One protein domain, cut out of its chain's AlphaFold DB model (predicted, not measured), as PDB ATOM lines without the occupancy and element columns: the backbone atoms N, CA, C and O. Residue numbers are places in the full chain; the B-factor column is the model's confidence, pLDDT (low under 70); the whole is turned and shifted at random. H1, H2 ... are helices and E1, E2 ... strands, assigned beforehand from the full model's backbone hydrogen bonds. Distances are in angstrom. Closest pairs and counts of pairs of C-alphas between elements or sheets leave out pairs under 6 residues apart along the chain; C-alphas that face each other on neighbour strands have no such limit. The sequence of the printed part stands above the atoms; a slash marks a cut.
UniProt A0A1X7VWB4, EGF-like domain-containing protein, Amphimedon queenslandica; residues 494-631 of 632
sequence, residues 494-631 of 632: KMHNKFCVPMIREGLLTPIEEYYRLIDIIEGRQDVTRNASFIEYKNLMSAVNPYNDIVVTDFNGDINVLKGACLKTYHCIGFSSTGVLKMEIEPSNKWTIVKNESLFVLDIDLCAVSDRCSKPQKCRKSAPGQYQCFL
ATOM      1  N   LYS A 494       4.829 -58.083  -1.899       83.62
ATOM      2  CA  LYS A 494       4.168 -57.667  -0.654       83.62
ATOM      3  C   LYS A 494       3.723 -56.212  -0.740       83.62
ATOM      4  O   LYS A 494       4.449 -55.362  -1.252       83.62
ATOM      5  N   MET A 495       2.527 -55.924  -0.225       81.25
ATOM      6  CA  MET A 495       1.993 -54.564  -0.230       81.25
ATOM      7  C   MET A 495       2.701 -53.704   0.821       81.25
ATOM      8  O   MET A 495       2.678 -54.025   2.010       81.25
ATOM      9  N   HIS A 496       3.274 -52.587   0.388       75.69
ATOM     10  CA  HIS A 496       3.891 -51.583   1.242       75.69
ATOM     11  C   HIS A 496       3.540 -50.184   0.709       75.69
ATOM     12  O   HIS A 496       3.772 -49.874  -0.457       75.69
ATOM     13  N   ASN A 497       2.918 -49.341   1.544       70.06
ATOM     14  CA  ASN A 497       2.461 -47.988   1.178       70.06
ATOM     15  C   ASN A 497       1.690 -47.912  -0.164       70.06
ATOM     16  O   ASN A 497       1.906 -47.014  -0.972       70.06
ATOM     17  N   LYS A 498       0.747 -48.851  -0.361       72.44
ATOM     18  CA  LYS A 498      -0.078 -49.104  -1.570       72.44
ATOM     19  C   LYS A 498       0.638 -49.745  -2.767       72.44
ATOM     20  O   LYS A 498      -0.051 -50.216  -3.669       72.44
ATOM     21  N   PHE A 499       1.964 -49.801  -2.798       78.00
ATOM     22  CA  PHE A 499       2.712 -50.452  -3.876       78.00
ATOM     23  C   PHE A 499       2.944 -51.933  -3.587       78.00
ATOM     24  O   PHE A 499       3.056 -52.326  -2.427       78.00
ATOM     25  N   CYS A 500       3.040 -52.748  -4.636       83.06
ATOM     26  CA  CYS A 500       3.547 -54.110  -4.527       83.06
ATOM     27  C   CYS A 500       5.056 -54.076  -4.745       83.06
ATOM     28  O   CYS A 500       5.518 -53.641  -5.793       83.06
ATOM     29  N   VAL A 501       5.805 -54.506  -3.735       79.38
ATOM     30  CA  VAL A 501       7.273 -54.495  -3.704       79.38
ATOM     31  C   VAL A 501       7.743 -55.956  -3.631       79.38
ATOM     32  O   VAL A 501       7.108 -56.738  -2.911       79.38
ATOM     33  N   PRO A 502       8.776 -56.379  -4.381       75.69
ATOM     34  CA  PRO A 502       9.201 -57.778  -4.416       75.69
ATOM     35  C   PRO A 502       9.688 -58.247  -3.037       75.69
ATOM     36  O   PRO A 502      10.165 -57.450  -2.230       75.69
ATOM     37  N   MET A 503       9.553 -59.540  -2.745       76.50
ATOM     38  CA  MET A 503      10.019 -60.156  -1.497       76.50
ATOM     39  C   MET A 503      11.363 -60.861  -1.702       76.50
ATOM     40  O   MET A 503      11.531 -61.590  -2.680       76.50
ATOM     41  N   ILE A 504      12.289 -60.723  -0.750       71.38
ATOM     42  CA  ILE A 504      13.540 -61.498  -0.766       71.38
ATOM     43  C   ILE A 504      13.244 -62.979  -0.519       71.38
ATOM     44  O   ILE A 504      12.531 -63.334   0.419       71.38
ATOM     45  N   ARG A 505      13.865 -63.850  -1.321       63.09
ATOM     46  CA  ARG A 505      14.056 -65.271  -1.007       63.09
ATOM     47  C   ARG A 505      15.545 -65.573  -1.033       63.09
ATOM     48  O   ARG A 505      16.212 -65.279  -2.021       63.09
ATOM     49  N   GLU A 506      16.065 -66.154   0.044       57.06
ATOM     50  CA  GLU A 506      17.489 -66.482   0.130       57.06
ATOM     51  C   GLU A 506      17.873 -67.480  -0.981       57.06
ATOM     52  O   GLU A 506      17.246 -68.527  -1.136       57.06
ATOM     53  N   GLY A 507      18.873 -67.117  -1.793       53.69
ATOM     54  CA  GLY A 507      19.338 -67.913  -2.935       53.69
ATOM     55  C   GLY A 507      18.680 -67.615  -4.291       53.69
ATOM     56  O   GLY A 507      19.094 -68.216  -5.280       53.69
ATOM     57  N   LEU A 508      17.710 -66.695  -4.379       55.81
ATOM     58  CA  LEU A 508      17.118 -66.273  -5.655       55.81
ATOM     59  C   LEU A 508      17.650 -64.890  -6.066       55.81
ATOM     60  O   LEU A 508      17.443 -63.922  -5.340       55.81
ATOM     61  N   LEU A 509      18.295 -64.791  -7.233       61.06
ATOM     62  CA  LEU A 509      18.606 -63.497  -7.846       61.06
ATOM     63  C   LEU A 509      17.315 -62.846  -8.341       61.06
ATOM     64  O   LEU A 509      16.528 -63.474  -9.051       61.06
ATOM     65  N   THR A 510      17.096 -61.587  -7.977       66.00
ATOM     66  CA  THR A 510      16.014 -60.798  -8.572       66.00
ATOM     67  C   THR A 510      16.432 -60.267  -9.954       66.00
ATOM     68  O   THR A 510      17.616 -59.990 -10.162       66.00
ATOM     69  N   PRO A 511      15.494 -60.038 -10.897       65.56
ATOM     70  CA  PRO A 511      15.820 -59.452 -12.206       65.56
ATOM     71  C   PRO A 511      16.528 -58.089 -12.111       65.56
ATOM     72  O   PRO A 511      17.311 -57.719 -12.983       65.56
ATOM     73  N   ILE A 512      16.273 -57.358 -11.023       65.25
ATOM     74  CA  ILE A 512      16.903 -56.079 -10.678       65.25
ATOM     75  C   ILE A 512      18.393 -56.281 -10.364       65.25
ATOM     76  O   ILE A 512      19.239 -55.557 -10.883       65.25
ATOM     77  N   GLU A 513      18.741 -57.293  -9.565       68.50
ATOM     78  CA  GLU A 513      20.139 -57.626  -9.265       68.50
ATOM     79  C   GLU A 513      20.892 -58.144 -10.494       68.50
ATOM     80  O   GLU A 513      22.064 -57.814 -10.660       68.50
ATOM     81  N   GLU A 514      20.248 -58.922 -11.371       71.69
ATOM     82  CA  GLU A 514      20.848 -59.335 -12.649       71.69
ATOM     83  C   GLU A 514      21.146 -58.125 -13.548       71.69
ATOM     84  O   GLU A 514      22.249 -58.011 -14.086       71.69
ATOM     85  N   TYR A 515      20.197 -57.190 -13.654       73.75
ATOM     86  CA  TYR A 515      20.341 -55.956 -14.425       73.75
ATOM     87  C   TYR A 515      21.469 -55.058 -13.897       73.75
ATOM     88  O   TYR A 515      22.348 -54.664 -14.669       73.75
ATOM     89  N   TYR A 516      21.499 -54.773 -12.589       71.38
ATOM     90  CA  TYR A 516      22.560 -53.951 -11.999       71.38
ATOM     91  C   TYR A 516      23.934 -54.631 -12.096       71.38
ATOM     92  O   TYR A 516      24.895 -53.968 -12.477       71.38
ATOM     93  N   ARG A 517      24.035 -55.953 -11.873       75.94
ATOM     94  CA  ARG A 517      25.296 -56.697 -12.083       75.94
ATOM     95  C   ARG A 517      25.803 -56.572 -13.513       75.94
ATOM     96  O   ARG A 517      27.001 -56.397 -13.714       75.94
ATOM     97  N   LEU A 518      24.913 -56.667 -14.502       76.19
ATOM     98  CA  LEU A 518      25.286 -56.534 -15.906       76.19
ATOM     99  C   LEU A 518      25.807 -55.121 -16.214       76.19
ATOM    100  O   LEU A 518      26.845 -54.994 -16.861       76.19
ATOM    101  N   ILE A 519      25.132 -54.075 -15.723       73.81
ATOM    102  CA  ILE A 519      25.571 -52.681 -15.895       73.81
ATOM    103  C   ILE A 519      26.920 -52.432 -15.225       73.81
ATOM    104  O   ILE A 519      27.820 -51.896 -15.867       73.81
ATOM    105  N   ASP A 520      27.096 -52.856 -13.976       74.19
ATOM    106  CA  ASP A 520      28.339 -52.624 -13.242       74.19
ATOM    107  C   ASP A 520      29.523 -53.382 -13.874       74.19
ATOM    108  O   ASP A 520      30.634 -52.854 -13.911       74.19
ATOM    109  N   ILE A 521      29.293 -54.562 -14.474       78.38
ATOM    110  CA  ILE A 521      30.293 -55.270 -15.295       78.38
ATOM    111  C   ILE A 521      30.625 -54.493 -16.581       78.38
ATOM    112  O   ILE A 521      31.801 -54.358 -16.914       78.38
ATOM    113  N   ILE A 522      29.618 -53.983 -17.302       78.75
ATOM    114  CA  ILE A 522      29.805 -53.221 -18.552       78.75
ATOM    115  C   ILE A 522      30.556 -51.905 -18.299       78.75
ATOM    116  O   ILE A 522      31.404 -51.513 -19.097       78.75
ATOM    117  N   GLU A 523      30.257 -51.226 -17.191       76.44
ATOM    118  CA  GLU A 523      30.855 -49.941 -16.818       76.44
ATOM    119  C   GLU A 523      32.127 -50.072 -15.957       76.44
ATOM    120  O   GLU A 523      32.772 -49.067 -15.658       76.44
ATOM    121  N   GLY A 524      32.514 -51.289 -15.561       73.00
ATOM    122  CA  GLY A 524      33.705 -51.541 -14.742       73.00
ATOM    123  C   GLY A 524      33.601 -51.043 -13.294       73.00
ATOM    124  O   GLY A 524      34.626 -50.752 -12.672       73.00
ATOM    125  N   ARG A 525      32.384 -50.923 -12.747       72.75
ATOM    126  CA  ARG A 525      32.151 -50.480 -11.363       72.75
ATOM    127  C   ARG A 525      32.470 -51.601 -10.366       72.75
ATOM    128  O   ARG A 525      32.337 -52.786 -10.666       72.75
ATOM    129  N   GLN A 526      32.890 -51.229  -9.156       65.69
ATOM    130  CA  GLN A 526      33.190 -52.181  -8.079       65.69
ATOM    131  C   GLN A 526      32.079 -52.212  -7.024       65.69
ATOM    132  O   GLN A 526      31.576 -51.172  -6.601       65.69
ATOM    133  N   ASP A 527      31.749 -53.413  -6.544       65.00
ATOM    134  CA  ASP A 527      30.828 -53.636  -5.424       65.00
ATOM    135  C   ASP A 527      31.469 -53.194  -4.093       65.00
ATOM    136  O   ASP A 527      32.151 -53.962  -3.411       65.00
ATOM    137  N   VAL A 528      31.253 -51.927  -3.729       64.69
ATOM    138  CA  VAL A 528      31.779 -51.305  -2.499       64.69
ATOM    139  C   VAL A 528      30.942 -51.590  -1.243       64.69
ATOM    140  O   VAL A 528      31.283 -51.115  -0.160       64.69
ATOM    141  N   THR A 529      29.847 -52.352  -1.344       64.19
ATOM    142  CA  THR A 529      28.885 -52.527  -0.235       64.19
ATOM    143  C   THR A 529      29.437 -53.363   0.928       64.19
ATOM    144  O   THR A 529      29.082 -53.135   2.084       64.19
ATOM    145  N   ARG A 530      30.355 -54.297   0.648       62.59
ATOM    146  CA  ARG A 530      30.740 -55.392   1.564       62.59
ATOM    147  C   ARG A 530      31.511 -54.981   2.821       62.59
ATOM    148  O   ARG A 530      31.531 -55.748   3.778       62.59
ATOM    149  N   ASN A 531      32.132 -53.801   2.822       64.19
ATOM    150  CA  ASN A 531      32.962 -53.305   3.929       64.19
ATOM    151  C   ASN A 531      32.368 -52.067   4.632       64.19
ATOM    152  O   ASN A 531      33.034 -51.463   5.472       64.19
ATOM    153  N   ALA A 532      31.148 -51.656   4.279       70.75
ATOM    154  CA  ALA A 532      30.551 -50.414   4.760       70.75
ATOM    155  C   ALA A 532      29.730 -50.596   6.050       70.75
ATOM    156  O   ALA A 532      29.084 -51.621   6.274       70.75
ATOM    157  N   SER A 533      29.731 -49.571   6.906       83.19
ATOM    158  CA  SER A 533      28.910 -49.507   8.119       83.19
ATOM    159  C   SER A 533      27.569 -48.813   7.850       83.19
ATOM    160  O   SER A 533      27.458 -47.978   6.954       83.19
ATOM    161  N   PHE A 534      26.538 -49.147   8.634       89.25
ATOM    162  CA  PHE A 534      25.226 -48.495   8.553       89.25
ATOM    163  C   PHE A 534      25.104 -47.336   9.544       89.25
ATOM    164  O   PHE A 534      25.428 -47.486  10.724       89.25
ATOM    165  N   ILE A 535      24.526 -46.229   9.084       90.19
ATOM    166  CA  ILE A 535      24.173 -45.052   9.881       90.19
ATOM    167  C   ILE A 535      22.654 -44.971  10.009       90.19
ATOM    168  O   ILE A 535      21.938 -45.089   9.017       90.19
ATOM    169  N   GLU A 536      22.165 -44.778  11.237       92.25
ATOM    170  CA  GLU A 536      20.738 -44.654  11.544       92.25
ATOM    171  C   GLU A 536      20.267 -43.192  11.476       92.25
ATOM    172  O   GLU A 536      20.734 -42.334  12.228       92.25
ATOM    173  N   TYR A 537      19.255 -42.938  10.651       90.38
ATOM    174  CA  TYR A 537      18.503 -41.691  10.586       90.38
ATOM    175  C   TYR A 537      17.111 -41.894  11.195       90.38
ATOM    176  O   TYR A 537      16.208 -42.448  10.568       90.38
ATOM    177  N   LYS A 538      16.946 -41.452  12.447       90.25
ATOM    178  CA  LYS A 538      15.714 -41.635  13.232       90.25
ATOM    179  C   LYS A 538      14.575 -40.735  12.760       90.25
ATOM    180  O   LYS A 538      14.779 -39.548  12.521       90.25
ATOM    181  N   ASN A 539      13.365 -41.287  12.747       89.12
ATOM    182  CA  ASN A 539      12.127 -40.654  12.280       89.12
ATOM    183  C   ASN A 539      12.181 -40.164  10.822       89.12
ATOM    184  O   ASN A 539      11.514 -39.189  10.476       89.12
ATOM    185  N   LEU A 540      12.984 -40.809   9.974       86.94
ATOM    186  CA  LEU A 540      13.195 -40.428   8.580       86.94
ATOM    187  C   LEU A 540      12.979 -41.630   7.660       86.94
ATOM    188  O   LEU A 540      13.403 -42.741   7.965       86.94
ATOM    189  N   MET A 541      12.345 -41.383   6.516       84.31
ATOM    190  CA  MET A 541      12.082 -42.376   5.476       84.31
ATOM    191  C   MET A 541      12.387 -41.783   4.095       84.31
ATOM    192  O   MET A 541      11.911 -40.696   3.753       84.31
ATOM    193  N   SER A 542      13.132 -42.528   3.277       82.38
ATOM    194  CA  SER A 542      13.259 -42.260   1.840       82.38
ATOM    195  C   SER A 542      12.115 -42.945   1.084       82.38
ATOM    196  O   SER A 542      11.749 -44.079   1.417       82.38
ATOM    197  N   ALA A 543      11.538 -42.254   0.096       76.88
ATOM    198  CA  ALA A 543      10.361 -42.710  -0.645       76.88
ATOM    199  C   ALA A 543      10.544 -44.132  -1.201       76.88
ATOM    200  O   ALA A 543      11.651 -44.539  -1.555       76.88
ATOM    201  N   VAL A 544       9.460 -44.909  -1.231       74.00
ATOM    202  CA  VAL A 544       9.501 -46.297  -1.709       74.00
ATOM    203  C   VAL A 544       9.540 -46.298  -3.229       74.00
ATOM    204  O   VAL A 544       8.625 -45.770  -3.860       74.00
ATOM    205  N   ASN A 545      10.594 -46.875  -3.802       74.62
ATOM    206  CA  ASN A 545      10.716 -47.078  -5.237       74.62
ATOM    207  C   ASN A 545      10.231 -48.503  -5.561       74.62
ATOM    208  O   ASN A 545      10.975 -49.453  -5.324       74.62
ATOM    209  N   PRO A 546       9.008 -48.693  -6.092       65.44
ATOM    210  CA  PRO A 546       8.437 -50.027  -6.295       65.44
ATOM    211  C   PRO A 546       9.173 -50.867  -7.348       65.44
ATOM    212  O   PRO A 546       8.959 -52.074  -7.407       65.44
ATOM    213  N   TYR A 547      10.033 -50.242  -8.159       69.06
ATOM    214  CA  TYR A 547      10.835 -50.911  -9.181       69.06
ATOM    215  C   TYR A 547      12.193 -51.398  -8.663       69.06
ATOM    216  O   TYR A 547      12.772 -52.282  -9.284       69.06
ATOM    217  N   ASN A 548      12.694 -50.838  -7.553       72.38
ATOM    218  CA  ASN A 548      14.067 -51.056  -7.075       72.38
ATOM    219  C   ASN A 548      14.155 -51.511  -5.608       72.38
ATOM    220  O   ASN A 548      15.127 -52.159  -5.238       72.38
ATOM    221  N   ASP A 549      13.183 -51.183  -4.758       81.56
ATOM    222  CA  ASP A 549      13.172 -51.603  -3.352       81.56
ATOM    223  C   ASP A 549      12.758 -53.076  -3.201       81.56
ATOM    224  O   ASP A 549      12.038 -53.615  -4.040       81.56
ATOM    225  N   ILE A 550      13.160 -53.735  -2.105       81.62
ATOM    226  CA  ILE A 550      12.815 -55.147  -1.843       81.62
ATOM    227  C   ILE A 550      12.429 -55.346  -0.373       81.62
ATOM    228  O   ILE A 550      13.090 -54.829   0.523       81.62
ATOM    229  N   VAL A 551      11.365 -56.101  -0.087       85.06
ATOM    230  CA  VAL A 551      10.890 -56.359   1.282       85.06
ATOM    231  C   VAL A 551      11.491 -57.643   1.849       85.06
ATOM    232  O   VAL A 551      11.330 -58.727   1.287       85.06
ATOM    233  N   VAL A 552      12.103 -57.542   3.028       83.56
ATOM    234  CA  VAL A 552      12.443 -58.688   3.877       83.56
ATOM    235  C   VAL A 552      11.207 -59.059   4.695       83.56
ATOM    236  O   VAL A 552      10.684 -58.238   5.449       83.56
ATOM    237  N   THR A 553      10.707 -60.286   4.562       78.12
ATOM    238  CA  THR A 553       9.538 -60.743   5.334       78.12
ATOM    239  C   THR A 553       9.904 -61.328   6.690       78.12
ATOM    240  O   THR A 553       9.171 -61.110   7.650       78.12
ATOM    241  N   ASP A 554      11.055 -61.992   6.784       78.31
ATOM    242  CA  ASP A 554      11.333 -62.957   7.857       78.31
ATOM    243  C   ASP A 554      12.229 -62.378   8.971       78.31
ATOM    244  O   ASP A 554      12.775 -63.101   9.800       78.31
ATOM    245  N   PHE A 555      12.386 -61.048   9.009       84.75
ATOM    246  CA  PHE A 555      13.262 -60.358   9.965       84.75
ATOM    247  C   PHE A 555      12.670 -60.201  11.372       84.75
ATOM    248  O   PHE A 555      13.412 -59.929  12.308       84.75
ATOM    249  N   ASN A 556      11.348 -60.344  11.540       83.00
ATOM    250  CA  ASN A 556      10.649 -60.300  12.837       83.00
ATOM    251  C   ASN A 556      10.973 -59.080  13.737       83.00
ATOM    252  O   ASN A 556      10.868 -59.161  14.958       83.00
ATOM    253  N   GLY A 557      11.356 -57.942  13.146       83.94
ATOM    254  CA  GLY A 557      11.774 -56.736  13.875       83.94
ATOM    255  C   GLY A 557      13.272 -56.651  14.204       83.94
ATOM    256  O   GLY A 557      13.715 -55.610  14.687       83.94
ATOM    257  N   ASP A 558      14.073 -57.684  13.921       89.38
ATOM    258  CA  ASP A 558      15.521 -57.661  14.151       89.38
ATOM    259  C   ASP A 558      16.259 -56.883  13.049       89.38
ATOM    260  O   ASP A 558      16.388 -57.304  11.895       89.38
ATOM    261  N   ILE A 559      16.802 -55.731  13.438       91.31
ATOM    262  CA  ILE A 559      17.615 -54.859  12.586       91.31
ATOM    263  C   ILE A 559      18.902 -55.552  12.109       91.31
ATOM    264  O   ILE A 559      19.409 -55.221  11.039       91.31
ATOM    265  N   ASN A 560      19.444 -56.527  12.846       88.50
ATOM    266  CA  ASN A 560      20.647 -57.249  12.422       88.50
ATOM    267  C   ASN A 560      20.359 -58.205  11.261       88.50
ATOM    268  O   ASN A 560      21.198 -58.335  10.368       88.50
ATOM    269  N   VAL A 561      19.156 -58.789  11.209       87.38
ATOM    270  CA  VAL A 561      18.697 -59.556  10.041       87.38
ATOM    271  C   VAL A 561      18.580 -58.639   8.820       87.38
ATOM    272  O   VAL A 561      19.036 -59.016   7.745       87.38
ATOM    273  N   LEU A 562      18.081 -57.406   8.977       89.19
ATOM    274  CA  LEU A 562      18.025 -56.427   7.877       89.19
ATOM    275  C   LEU A 562      19.412 -55.964   7.403       89.19
ATOM    276  O   LEU A 562      19.646 -55.892   6.197       89.19
ATOM    277  N   LYS A 563      20.362 -55.722   8.321       89.44
ATOM    278  CA  LYS A 563      21.769 -55.443   7.970       89.44
ATOM    279  C   LYS A 563      22.378 -56.598   7.175       89.44
ATOM    280  O   LYS A 563      22.976 -56.368   6.129       89.44
ATOM    281  N   GLY A 564      22.205 -57.830   7.659       86.44
ATOM    282  CA  GLY A 564      22.701 -59.037   6.997       86.44
ATOM    283  C   GLY A 564      22.054 -59.273   5.630       86.44
ATOM    284  O   GLY A 564      22.753 -59.623   4.685       86.44
ATOM    285  N   ALA A 565      20.748 -59.027   5.502       85.38
ATOM    286  CA  ALA A 565      20.036 -59.091   4.229       85.38
ATOM    287  C   ALA A 565      20.574 -58.049   3.239       85.38
ATOM    288  O   ALA A 565      20.919 -58.409   2.117       85.38
ATOM    289  N   CYS A 566      20.735 -56.789   3.655       86.12
ATOM    290  CA  CYS A 566      21.276 -55.742   2.788       86.12
ATOM    291  C   CYS A 566      22.705 -56.049   2.324       86.12
ATOM    292  O   CYS A 566      22.956 -56.043   1.128       86.12
ATOM    293  N   LEU A 567      23.615 -56.446   3.222       84.12
ATOM    294  CA  LEU A 567      24.994 -56.806   2.845       84.12
ATOM    295  C   LEU A 567      25.101 -58.059   1.948       84.12
ATOM    296  O   LEU A 567      26.134 -58.267   1.314       84.12
ATOM    297  N   LYS A 568      24.061 -58.905   1.899       80.31
ATOM    298  CA  LYS A 568      23.962 -60.057   0.982       80.31
ATOM    299  C   LYS A 568      23.297 -59.718  -0.361       80.31
ATOM    300  O   LYS A 568      23.503 -60.461  -1.319       80.31
ATOM    301  N   THR A 569      22.489 -58.659  -0.427       79.19
ATOM    302  CA  THR A 569      21.670 -58.315  -1.603       79.19
ATOM    303  C   THR A 569      22.428 -57.334  -2.489       79.19
ATOM    304  O   THR A 569      22.934 -56.319  -2.009       79.19
ATOM    305  N   TYR A 570      22.542 -57.629  -3.784       76.44
ATOM    306  CA  TYR A 570      23.416 -56.849  -4.659       76.44
ATOM    307  C   TYR A 570      22.919 -55.406  -4.824       76.44
ATOM    308  O   TYR A 570      21.727 -55.178  -5.005       76.44
ATOM    309  N   HIS A 571      23.843 -54.439  -4.778       77.19
ATOM    310  CA  HIS A 571      23.566 -53.000  -4.897       77.19
ATOM    311  C   HIS A 571      22.677 -52.406  -3.769       77.19
ATOM    312  O   HIS A 571      22.224 -51.264  -3.874       77.19
ATOM    313  N   CYS A 572      22.469 -53.120  -2.651       82.56
ATOM    314  CA  CYS A 572      21.767 -52.565  -1.491       82.56
ATOM    315  C   CYS A 572      22.618 -51.502  -0.788       82.56
ATOM    316  O   CYS A 572      23.743 -51.761  -0.361       82.56
ATOM    317  N   ILE A 573      22.060 -50.301  -0.640       85.56
ATOM    318  CA  ILE A 573      22.725 -49.140  -0.029       85.56
ATOM    319  C   ILE A 573      22.076 -48.689   1.285       85.56
ATOM    320  O   ILE A 573      22.561 -47.760   1.930       85.56
ATOM    321  N   GLY A 574      20.988 -49.333   1.706       89.75
ATOM    322  CA  GLY A 574      20.295 -49.028   2.952       89.75
ATOM    323  C   GLY A 574      19.005 -49.820   3.130       89.75
ATOM    324  O   GLY A 574      18.653 -50.651   2.296       89.75
ATOM    325  N   PHE A 575      18.286 -49.565   4.220       91.50
ATOM    326  CA  PHE A 575      16.986 -50.174   4.498       91.50
ATOM    327  C   PHE A 575      16.154 -49.352   5.493       91.50
ATOM    328  O   PHE A 575      16.697 -48.592   6.294       91.50
ATOM    329  N   SER A 576      14.832 -49.513   5.484       90.75
ATOM    330  CA  SER A 576      13.950 -49.002   6.541       90.75
ATOM    331  C   SER A 576      13.836 -49.994   7.704       90.75
ATOM    332  O   SER A 576      13.863 -51.210   7.510       90.75
ATOM    333  N   SER A 577      13.592 -49.496   8.918       90.75
ATOM    334  CA  SER A 577      13.227 -50.326  10.080       90.75
ATOM    335  C   SER A 577      11.938 -51.140   9.876       90.75
ATOM    336  O   SER A 577      11.678 -52.075  10.628       90.75
ATOM    337  N   THR A 578      11.135 -50.801   8.862       87.19
ATOM    338  CA  THR A 578       9.943 -51.542   8.423       87.19
ATOM    339  C   THR A 578      10.250 -52.720   7.484       87.19
ATOM    340  O   THR A 578       9.327 -53.414   7.058       87.19
ATOM    341  N   GLY A 579      11.530 -52.988   7.198       88.06
ATOM    342  CA  GLY A 579      11.987 -54.164   6.452       88.06
ATOM    343  C   GLY A 579      12.104 -53.972   4.941       88.06
ATOM    344  O   GLY A 579      12.126 -54.963   4.216       88.06
ATOM    345  N   VAL A 580      12.166 -52.731   4.451       88.19
ATOM    346  CA  VAL A 580      12.332 -52.425   3.020       88.19
ATOM    347  C   VAL A 580      13.796 -52.101   2.733       88.19
ATOM    348  O   VAL A 580      14.288 -51.066   3.177       88.19
ATOM    349  N   LEU A 581      14.491 -52.966   1.995       88.88
ATOM    350  CA  LEU A 581      15.822 -52.696   1.450       88.88
ATOM    351  C   LEU A 581      15.750 -51.663   0.321       88.88
ATOM    352  O   LEU A 581      14.781 -51.628  -0.439       88.88
ATOM    353  N   LYS A 582      16.802 -50.853   0.206       86.19
ATOM    354  CA  LYS A 582      16.947 -49.743  -0.738       86.19
ATOM    355  C   LYS A 582      18.142 -49.978  -1.660       86.19
ATOM    356  O   LYS A 582      19.281 -49.949  -1.192       86.19
ATOM    357  N   MET A 583      17.898 -50.132  -2.961       79.19
ATOM    358  CA  MET A 583      18.958 -50.096  -3.994       79.19
ATOM    359  C   MET A 583      19.284 -48.660  -4.426       79.19
ATOM    360  O   MET A 583      20.375 -48.344  -4.913       79.19
ATOM    361  N   GLU A 584      18.326 -47.762  -4.194       79.19
ATOM    362  CA  GLU A 584      18.426 -46.333  -4.428       79.19
ATOM    363  C   GLU A 584      17.827 -45.575  -3.245       79.19
ATOM    364  O   GLU A 584      16.865 -46.007  -2.612       79.19
ATOM    365  N   ILE A 585      18.415 -44.426  -2.933       82.00
ATOM    366  CA  ILE A 585      17.988 -43.546  -1.854       82.00
ATOM    367  C   ILE A 585      17.979 -42.155  -2.462       82.00
ATOM    368  O   ILE A 585      19.022 -41.661  -2.876       82.00
ATOM    369  N   GLU A 586      16.800 -41.543  -2.532       82.25
ATOM    370  CA  GLU A 586      16.645 -40.150  -2.962       82.25
ATOM    371  C   GLU A 586      17.551 -39.210  -2.132       82.25
ATOM    372  O   GLU A 586      17.830 -39.521  -0.970       82.25
ATOM    373  N   PRO A 587      18.003 -38.056  -2.659       80.75
ATOM    374  CA  PRO A 587      18.801 -37.101  -1.893       80.75
ATOM    375  C   PRO A 587      18.050 -36.629  -0.637       80.75
ATOM    376  O   PRO A 587      16.817 -36.593  -0.597       80.75
ATOM    377  N   SER A 588      18.790 -36.253   0.410       81.69
ATOM    378  CA  SER A 588      18.227 -36.059   1.758       81.69
ATOM    379  C   SER A 588      17.198 -34.927   1.878       81.69
ATOM    380  O   SER A 588      16.398 -34.922   2.809       81.69
ATOM    381  N   ASN A 589      17.132 -34.020   0.898       81.62
ATOM    382  CA  ASN A 589      16.087 -32.999   0.781       81.62
ATOM    383  C   ASN A 589      14.707 -33.539   0.344       81.62
ATOM    384  O   ASN A 589      13.726 -32.805   0.428       81.62
ATOM    385  N   LYS A 590      14.618 -34.794  -0.117       82.38
ATOM    386  CA  LYS A 590      13.363 -35.499  -0.440       82.38
ATOM    387  C   LYS A 590      12.926 -36.495   0.644       82.38
ATOM    388  O   LYS A 590      11.900 -37.155   0.480       82.38
ATOM    389  N   TRP A 591      13.692 -36.658   1.725       87.69
ATOM    390  CA  TRP A 591      13.314 -37.571   2.806       87.69
ATOM    391  C   TRP A 591      12.116 -37.021   3.584       87.69
ATOM    392  O   TRP A 591      11.964 -35.816   3.775       87.69
ATOM    393  N   THR A 592      11.258 -37.926   4.043       85.88
ATOM    394  CA  THR A 592      10.025 -37.601   4.769       85.88
ATOM    395  C   THR A 592      10.163 -37.954   6.244       85.88
ATOM    396  O   THR A 592      10.825 -38.932   6.591       85.88
ATOM    397  N   ILE A 593       9.547 -37.155   7.118       86.00
ATOM    398  CA  ILE A 593       9.540 -37.417   8.560       86.00
ATOM    399  C   ILE A 593       8.411 -38.404   8.869       86.00
ATOM    400  O   ILE A 593       7.239 -38.082   8.677       86.00
ATOM    401  N   VAL A 594       8.763 -39.588   9.370       83.38
ATOM    402  CA  VAL A 594       7.817 -40.654   9.731       83.38
ATOM    403  C   VAL A 594       8.087 -41.089  11.165       83.38
ATOM    404  O   VAL A 594       9.188 -41.510  11.505       83.38
ATOM    405  N   LYS A 595       7.087 -40.955  12.037       84.31
ATOM    406  CA  LYS A 595       7.239 -41.242  13.466       84.31
ATOM    407  C   LYS A 595       7.430 -42.744  13.701       84.31
ATOM    408  O   LYS A 595       6.615 -43.533  13.240       84.31
ATOM    409  N   ASN A 596       8.435 -43.101  14.502       84.56
ATOM    410  CA  ASN A 596       8.812 -44.480  14.852       84.56
ATOM    411  C   ASN A 596       9.382 -45.325  13.690       84.56
ATOM    412  O   ASN A 596       9.480 -46.543  13.831       84.56
ATOM    413  N   GLU A 597       9.807 -44.708  12.584       88.25
ATOM    414  CA  GLU A 597      10.591 -45.383  11.539       88.25
ATOM    415  C   GLU A 597      12.014 -44.814  11.468       88.25
ATOM    416  O   GLU A 597      12.218 -43.610  11.621       88.25
ATOM    417  N   SER A 598      13.007 -45.673  11.241       91.44
ATOM    418  CA  SER A 598      14.404 -45.277  11.022       91.44
ATOM    419  C   SER A 598      14.866 -45.727   9.639       91.44
ATOM    420  O   SER A 598      14.640 -46.875   9.249       91.44
ATOM    421  N   LEU A 599      15.565 -44.848   8.922       91.50
ATOM    422  CA  LEU A 599      16.281 -45.177   7.691       91.50
ATOM    423  C   LEU A 599      17.740 -45.492   8.036       91.50
ATOM    424  O   LEU A 599      18.439 -44.661   8.609       91.50
ATOM    425  N   PHE A 600      18.207 -46.677   7.669       92.38
ATOM    426  CA  PHE A 600      19.600 -47.087   7.788       92.38
ATOM    427  C   PHE A 600      20.271 -46.961   6.423       92.38
ATOM    428  O   PHE A 600      19.748 -47.481   5.441       92.38
ATOM    429  N   VAL A 601      21.417 -46.288   6.344       90.31
ATOM    430  CA  VAL A 601      22.140 -46.058   5.078       90.31
ATOM    431  C   VAL A 601      23.600 -46.466   5.225       90.31
ATOM    432  O   VAL A 601      24.194 -46.210   6.270       90.31
ATOM    433  N   LEU A 602      24.179 -47.096   4.201       88.56
ATOM    434  CA  LEU A 602      25.610 -47.397   4.158       88.56
ATOM    435  C   LEU A 602      26.438 -46.106   4.069       88.56
ATOM    436  O   LEU A 602      26.167 -45.245   3.228       88.56
ATOM    437  N   ASP A 603      27.498 -45.990   4.874       86.19
ATOM    438  CA  ASP A 603      28.499 -44.933   4.698       86.19
ATOM    439  C   ASP A 603      29.446 -45.252   3.536       86.19
ATOM    440  O   ASP A 603      30.592 -45.669   3.702       86.19
ATOM    441  N   ILE A 604      28.935 -45.040   2.329       80.81
ATOM    442  CA  ILE A 604      29.673 -45.105   1.068       80.81
ATOM    443  C   ILE A 604      29.591 -43.754   0.351       80.81
ATOM    444  O   ILE A 604      28.846 -42.855   0.757       80.81
ATOM    445  N   ASP A 605      30.396 -43.558  -0.690       80.50
ATOM    446  CA  ASP A 605      30.193 -42.440  -1.612       80.50
ATOM    447  C   ASP A 605      29.191 -42.847  -2.694       80.50
ATOM    448  O   ASP A 605      29.548 -43.461  -3.697       80.50
ATOM    449  N   LEU A 606      27.921 -42.495  -2.490       77.50
ATOM    450  CA  LEU A 606      26.840 -42.803  -3.430       77.50
ATOM    451  C   LEU A 606      27.061 -42.214  -4.832       77.50
ATOM    452  O   LEU A 606      26.483 -42.742  -5.782       77.50
ATOM    453  N   CYS A 607      27.898 -41.179  -4.975       77.25
ATOM    454  CA  CYS A 607      28.269 -40.602  -6.268       77.25
ATOM    455  C   CYS A 607      29.312 -41.433  -7.030       77.25
ATOM    456  O   CYS A 607      29.450 -41.254  -8.235       77.25
ATOM    457  N   ALA A 608      30.042 -42.323  -6.349       72.12
ATOM    458  CA  ALA A 608      31.025 -43.219  -6.961       72.12
ATOM    459  C   ALA A 608      30.425 -44.572  -7.392       72.12
ATOM    460  O   ALA A 608      31.057 -45.304  -8.148       72.12
ATOM    461  N   VAL A 609      29.219 -44.910  -6.915       67.06
ATOM    462  CA  VAL A 609      28.565 -46.209  -7.180       67.06
ATOM    463  C   VAL A 609      27.678 -46.179  -8.429       67.06
ATOM    464  O   VAL A 609      27.547 -47.192  -9.100       67.06
ATOM    465  N   SER A 610      27.078 -45.033  -8.773       64.75
ATOM    466  CA  SER A 610      26.212 -44.900  -9.960       64.75
ATOM    467  C   SER A 610      25.950 -43.432 -10.325       64.75
ATOM    468  O   SER A 610      26.028 -42.569  -9.449       64.75
ATOM    469  N   ASP A 611      25.507 -43.151 -11.557       69.25
ATOM    470  CA  ASP A 611      25.005 -41.832 -11.996       69.25
ATOM    471  C   ASP A 611      23.719 -41.425 -11.216       69.25
ATOM    472  O   ASP A 611      22.593 -41.613 -11.669       69.25
ATOM    473  N   ARG A 612      23.872 -40.848 -10.011       75.81
ATOM    474  CA  ARG A 612      22.759 -40.456  -9.111       75.81
ATOM    475  C   ARG A 612      22.031 -39.151  -9.481       75.81
ATOM    476  O   ARG A 612      21.074 -38.778  -8.800       75.81
ATOM    477  N   CYS A 613      22.495 -38.429 -10.502       78.75
ATOM    478  CA  CYS A 613      21.988 -37.107 -10.880       78.75
ATOM    479  C   CYS A 613      21.698 -37.027 -12.382       78.75
ATOM    480  O   CYS A 613      22.501 -37.461 -13.206       78.75
ATOM    481  N   SER A 614      20.568 -36.423 -12.753       80.69
ATOM    482  CA  SER A 614      20.193 -36.237 -14.157       80.69
ATOM    483  C   SER A 614      21.117 -35.226 -14.843       80.69
ATOM    484  O   SER A 614      21.269 -34.096 -14.374       80.69
ATOM    485  N   LYS A 615      21.702 -35.595 -15.989       76.00
ATOM    486  CA  LYS A 615      22.543 -34.693 -16.797       76.00
ATOM    487  C   LYS A 615      21.739 -33.424 -17.153       76.00
ATOM    488  O   LYS A 615      20.590 -33.558 -17.571       76.00
ATOM    489  N   PRO A 616      22.293 -32.204 -16.978       84.31
ATOM    490  CA  PRO A 616      23.713 -31.878 -16.787       84.31
ATOM    491  C   PRO A 616      24.179 -31.721 -15.320       84.31
ATOM    492  O   PRO A 616      25.266 -31.193 -15.089       84.31
ATOM    493  N   GLN A 617      23.392 -32.133 -14.321       84.38
ATOM    494  CA  GLN A 617      23.771 -31.994 -12.907       84.38
ATOM    495  C   GLN A 617      24.960 -32.896 -12.538       84.38
ATOM    496  O   GLN A 617      25.095 -34.000 -13.065       84.38
ATOM    497  N   LYS A 618      25.789 -32.461 -11.580       82.06
ATOM    498  CA  LYS A 618      26.825 -33.304 -10.957       82.06
ATOM    499  C   LYS A 618      26.434 -33.719  -9.542       82.06
ATOM    500  O   LYS A 618      25.750 -32.983  -8.834       82.06
ATOM    501  N   CYS A 619      26.886 -34.907  -9.155       85.69
ATOM    502  CA  CYS A 619      26.720 -35.473  -7.820       85.69
ATOM    503  C   CYS A 619      27.875 -35.042  -6.907       85.69
ATOM    504  O   CYS A 619      29.025 -34.981  -7.343       85.69
ATOM    505  N   ARG A 620      27.582 -34.763  -5.633       86.12
ATOM    506  CA  ARG A 620      28.584 -34.580  -4.571       86.12
ATOM    507  C   ARG A 620      28.092 -35.209  -3.269       86.12
ATOM    508  O   ARG A 620      26.969 -34.921  -2.852       86.12
ATOM    509  N   LYS A 621      28.942 -35.999  -2.598       85.00
ATOM    510  CA  LYS A 621      28.691 -36.487  -1.231       85.00
ATOM    511  C   LYS A 621      28.505 -35.291  -0.289       85.00
ATOM    512  O   LYS A 621      29.376 -34.424  -0.207       85.00
ATOM    513  N   SER A 622      27.361 -35.229   0.388       82.56
ATOM    514  CA  SER A 622      26.998 -34.138   1.308       82.56
ATOM    515  C   SER A 622      27.161 -34.533   2.774       82.56
ATOM    516  O   SER A 622      27.476 -33.689   3.608       82.56
ATOM    517  N   ALA A 623      26.967 -35.815   3.080       80.25
ATOM    518  CA  ALA A 623      27.186 -36.426   4.386       80.25
ATOM    519  C   ALA A 623      27.456 -37.935   4.187       80.25
ATOM    520  O   ALA A 623      27.316 -38.433   3.063       80.25
ATOM    521  N   PRO A 624      27.836 -38.689   5.229       74.50
ATOM    522  CA  PRO A 624      27.820 -40.152   5.191       74.50
ATOM    523  C   PRO A 624      26.498 -40.696   4.626       74.50
ATOM    524  O   PRO A 624      25.433 -40.264   5.057       74.50
ATOM    525  N   GLY A 625      26.544 -41.558   3.606       73.31
ATOM    526  CA  GLY A 625      25.334 -42.075   2.947       73.31
ATOM    527  C   GLY A 625      24.409 -41.030   2.289       73.31
ATOM    528  O   GLY A 625      23.266 -41.351   1.974       73.31
ATOM    529  N   GLN A 626      24.847 -39.783   2.076       83.50
ATOM    530  CA  GLN A 626      24.031 -38.729   1.458       83.50
ATOM    531  C   GLN A 626      24.761 -38.019   0.320       83.50
ATOM    532  O   GLN A 626      25.967 -37.774   0.383       83.50
ATOM    533  N   TYR A 627      24.000 -37.602  -0.689       86.19
ATOM    534  CA  TYR A 627      24.490 -36.800  -1.802       86.19
ATOM    535  C   TYR A 627      23.543 -35.644  -2.135       86.19
ATOM    536  O   TYR A 627      22.369 -35.634  -1.758       86.19
ATOM    537  N   GLN A 628      24.070 -34.682  -2.888       84.94
ATOM    538  CA  GLN A 628      23.319 -33.593  -3.502       84.94
ATOM    539  C   GLN A 628      23.644 -33.508  -4.996       84.94
ATOM    540  O   GLN A 628      24.789 -33.711  -5.406       84.94
ATOM    541  N   CYS A 629      22.628 -33.177  -5.794       85.06
ATOM    542  CA  CYS A 629      22.767 -32.853  -7.210       85.06
ATOM    543  C   CYS A 629      22.755 -31.337  -7.395       85.06
ATOM    544  O   CYS A 629      21.863 -30.660  -6.882       85.06
ATOM    545  N   PHE A 630      23.713 -30.809  -8.150       82.94
ATOM    546  CA  PHE A 630      23.809 -29.383  -8.458       82.94
ATOM    547  C   PHE A 630      24.040 -29.174  -9.956       82.94
ATOM    548  O   PHE A 630      24.743 -29.953 -10.606       82.94
ATOM    549  N   LEU A 631      23.417 -28.132 -10.506       80.44
ATOM    550  CA  LEU A 631      23.751 -27.621 -11.835       80.44
ATOM    551  C   LEU A 631      25.112 -26.912 -11.773       80.44
ATOM    552  O   LEU A 631      25.515 -26.446 -10.705       80.44
TER     553      LEU A 631
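Overview. This is residues 494 to 631 of the 632 residues of the protein "EGF-like domain-containing protein" of Amphimedon queenslandica (UniProt A0A1X7VWB4). A twisted four-stranded sheet, two of whose strands bend sharply, has helix H2 packed on one face. Two small hairpins sit at opposite ends of the long axis, E1 and E2 at one and E7 and E8, with short H3 beside them, at the other, while H1 is set off from the sheet. The 138 printed residues hold three named helices and eight named strands, in the order E1 E2 H1 E3 H2 E4 E5 E6 H3 E7 E8; the class is mixed, helices and strands. The largest sheet runs E3 E6 E4 E5, antiparallel throughout. The whole is compact, with a radius of gyration of the C-alphas of 14.4 A and spans of 41 by 34 by 30 A.

Arrangement. Begin with edge strand E3, residues 534 to 541, which bends by 97 degrees at residue 538. Beside it is E6, residues 592 to 602, bending by 126 degrees at residue 595; N 535 and O 601 are 2.8 A apart, within hydrogen-bond range. E6 pairs next with E4, residues 574 to 576, where N 575 and O 600 are 2.8 A apart. E4 forms a hairpin with edge strand E5, residues 580 to 582, with N 576 and O 580 at 2.8 A. H2, residues 559 to 568, is on this sheet at a height of 8.8 A, making two layers, a helix on one face of a sheet. It is over E4 and runs slantwise, at 35 degrees on the local plane; their closest C-alphas, Cys 566 and Gly 574, are 6.8 A apart. E3, H2 and E4 form a split strand-helix-strand unit, two strands running the same way with E6 between them, and its crossover is left-handed. Hairpin E7, residues 618 to 623, and E8, residues 626 to 630, has N 620 and O 628 at 3.0 A. H3, residues 606 to 609, comes closest to E7 at Cys 607 and Cys 619, whose C-alphas are 5.6 A apart. Hairpin E1, residues 494 to 496, and E2, residues 499 to 502, has N 496 and O 499 at 2.8 A; E1 and E7 are apart. H1, residues 511 to 523, touches no helix and is not on the four-stranded sheet. In H1 and H2 every O i to N i+4 pair is within hydrogen-bond range; H3 is too short for such a pair, and its one O i to N i+3 pair is not within range.

Along the chain. Find C-alpha 494 at (4.168, -57.667, -0.654), where E1 begins. H1 runs 18.4 A from C-alpha 511 at (15.820, -59.452, -12.206). E6 also measures 18.4 A, E7 15.7 A, E3 14.8 A and H2 14.2 A. E8 ends at C-alpha 630, (23.809, -29.383, -8.458).

Size, cuts and confidence. Look to Asn 556 and Pro 616 for the C-alphas farthest apart, 43.1 A. The printed part has no cut. The link from E3 to H2 is long, with 17 residues, 542 to 558; of these, 550 to 551 pair antiparallel with residues 580 to 581 of E5. The mean pLDDT of the printed part is 79.6, and residues 505 to 513, 526 to 531, 546 to 547 and 609 to 611 are under 70.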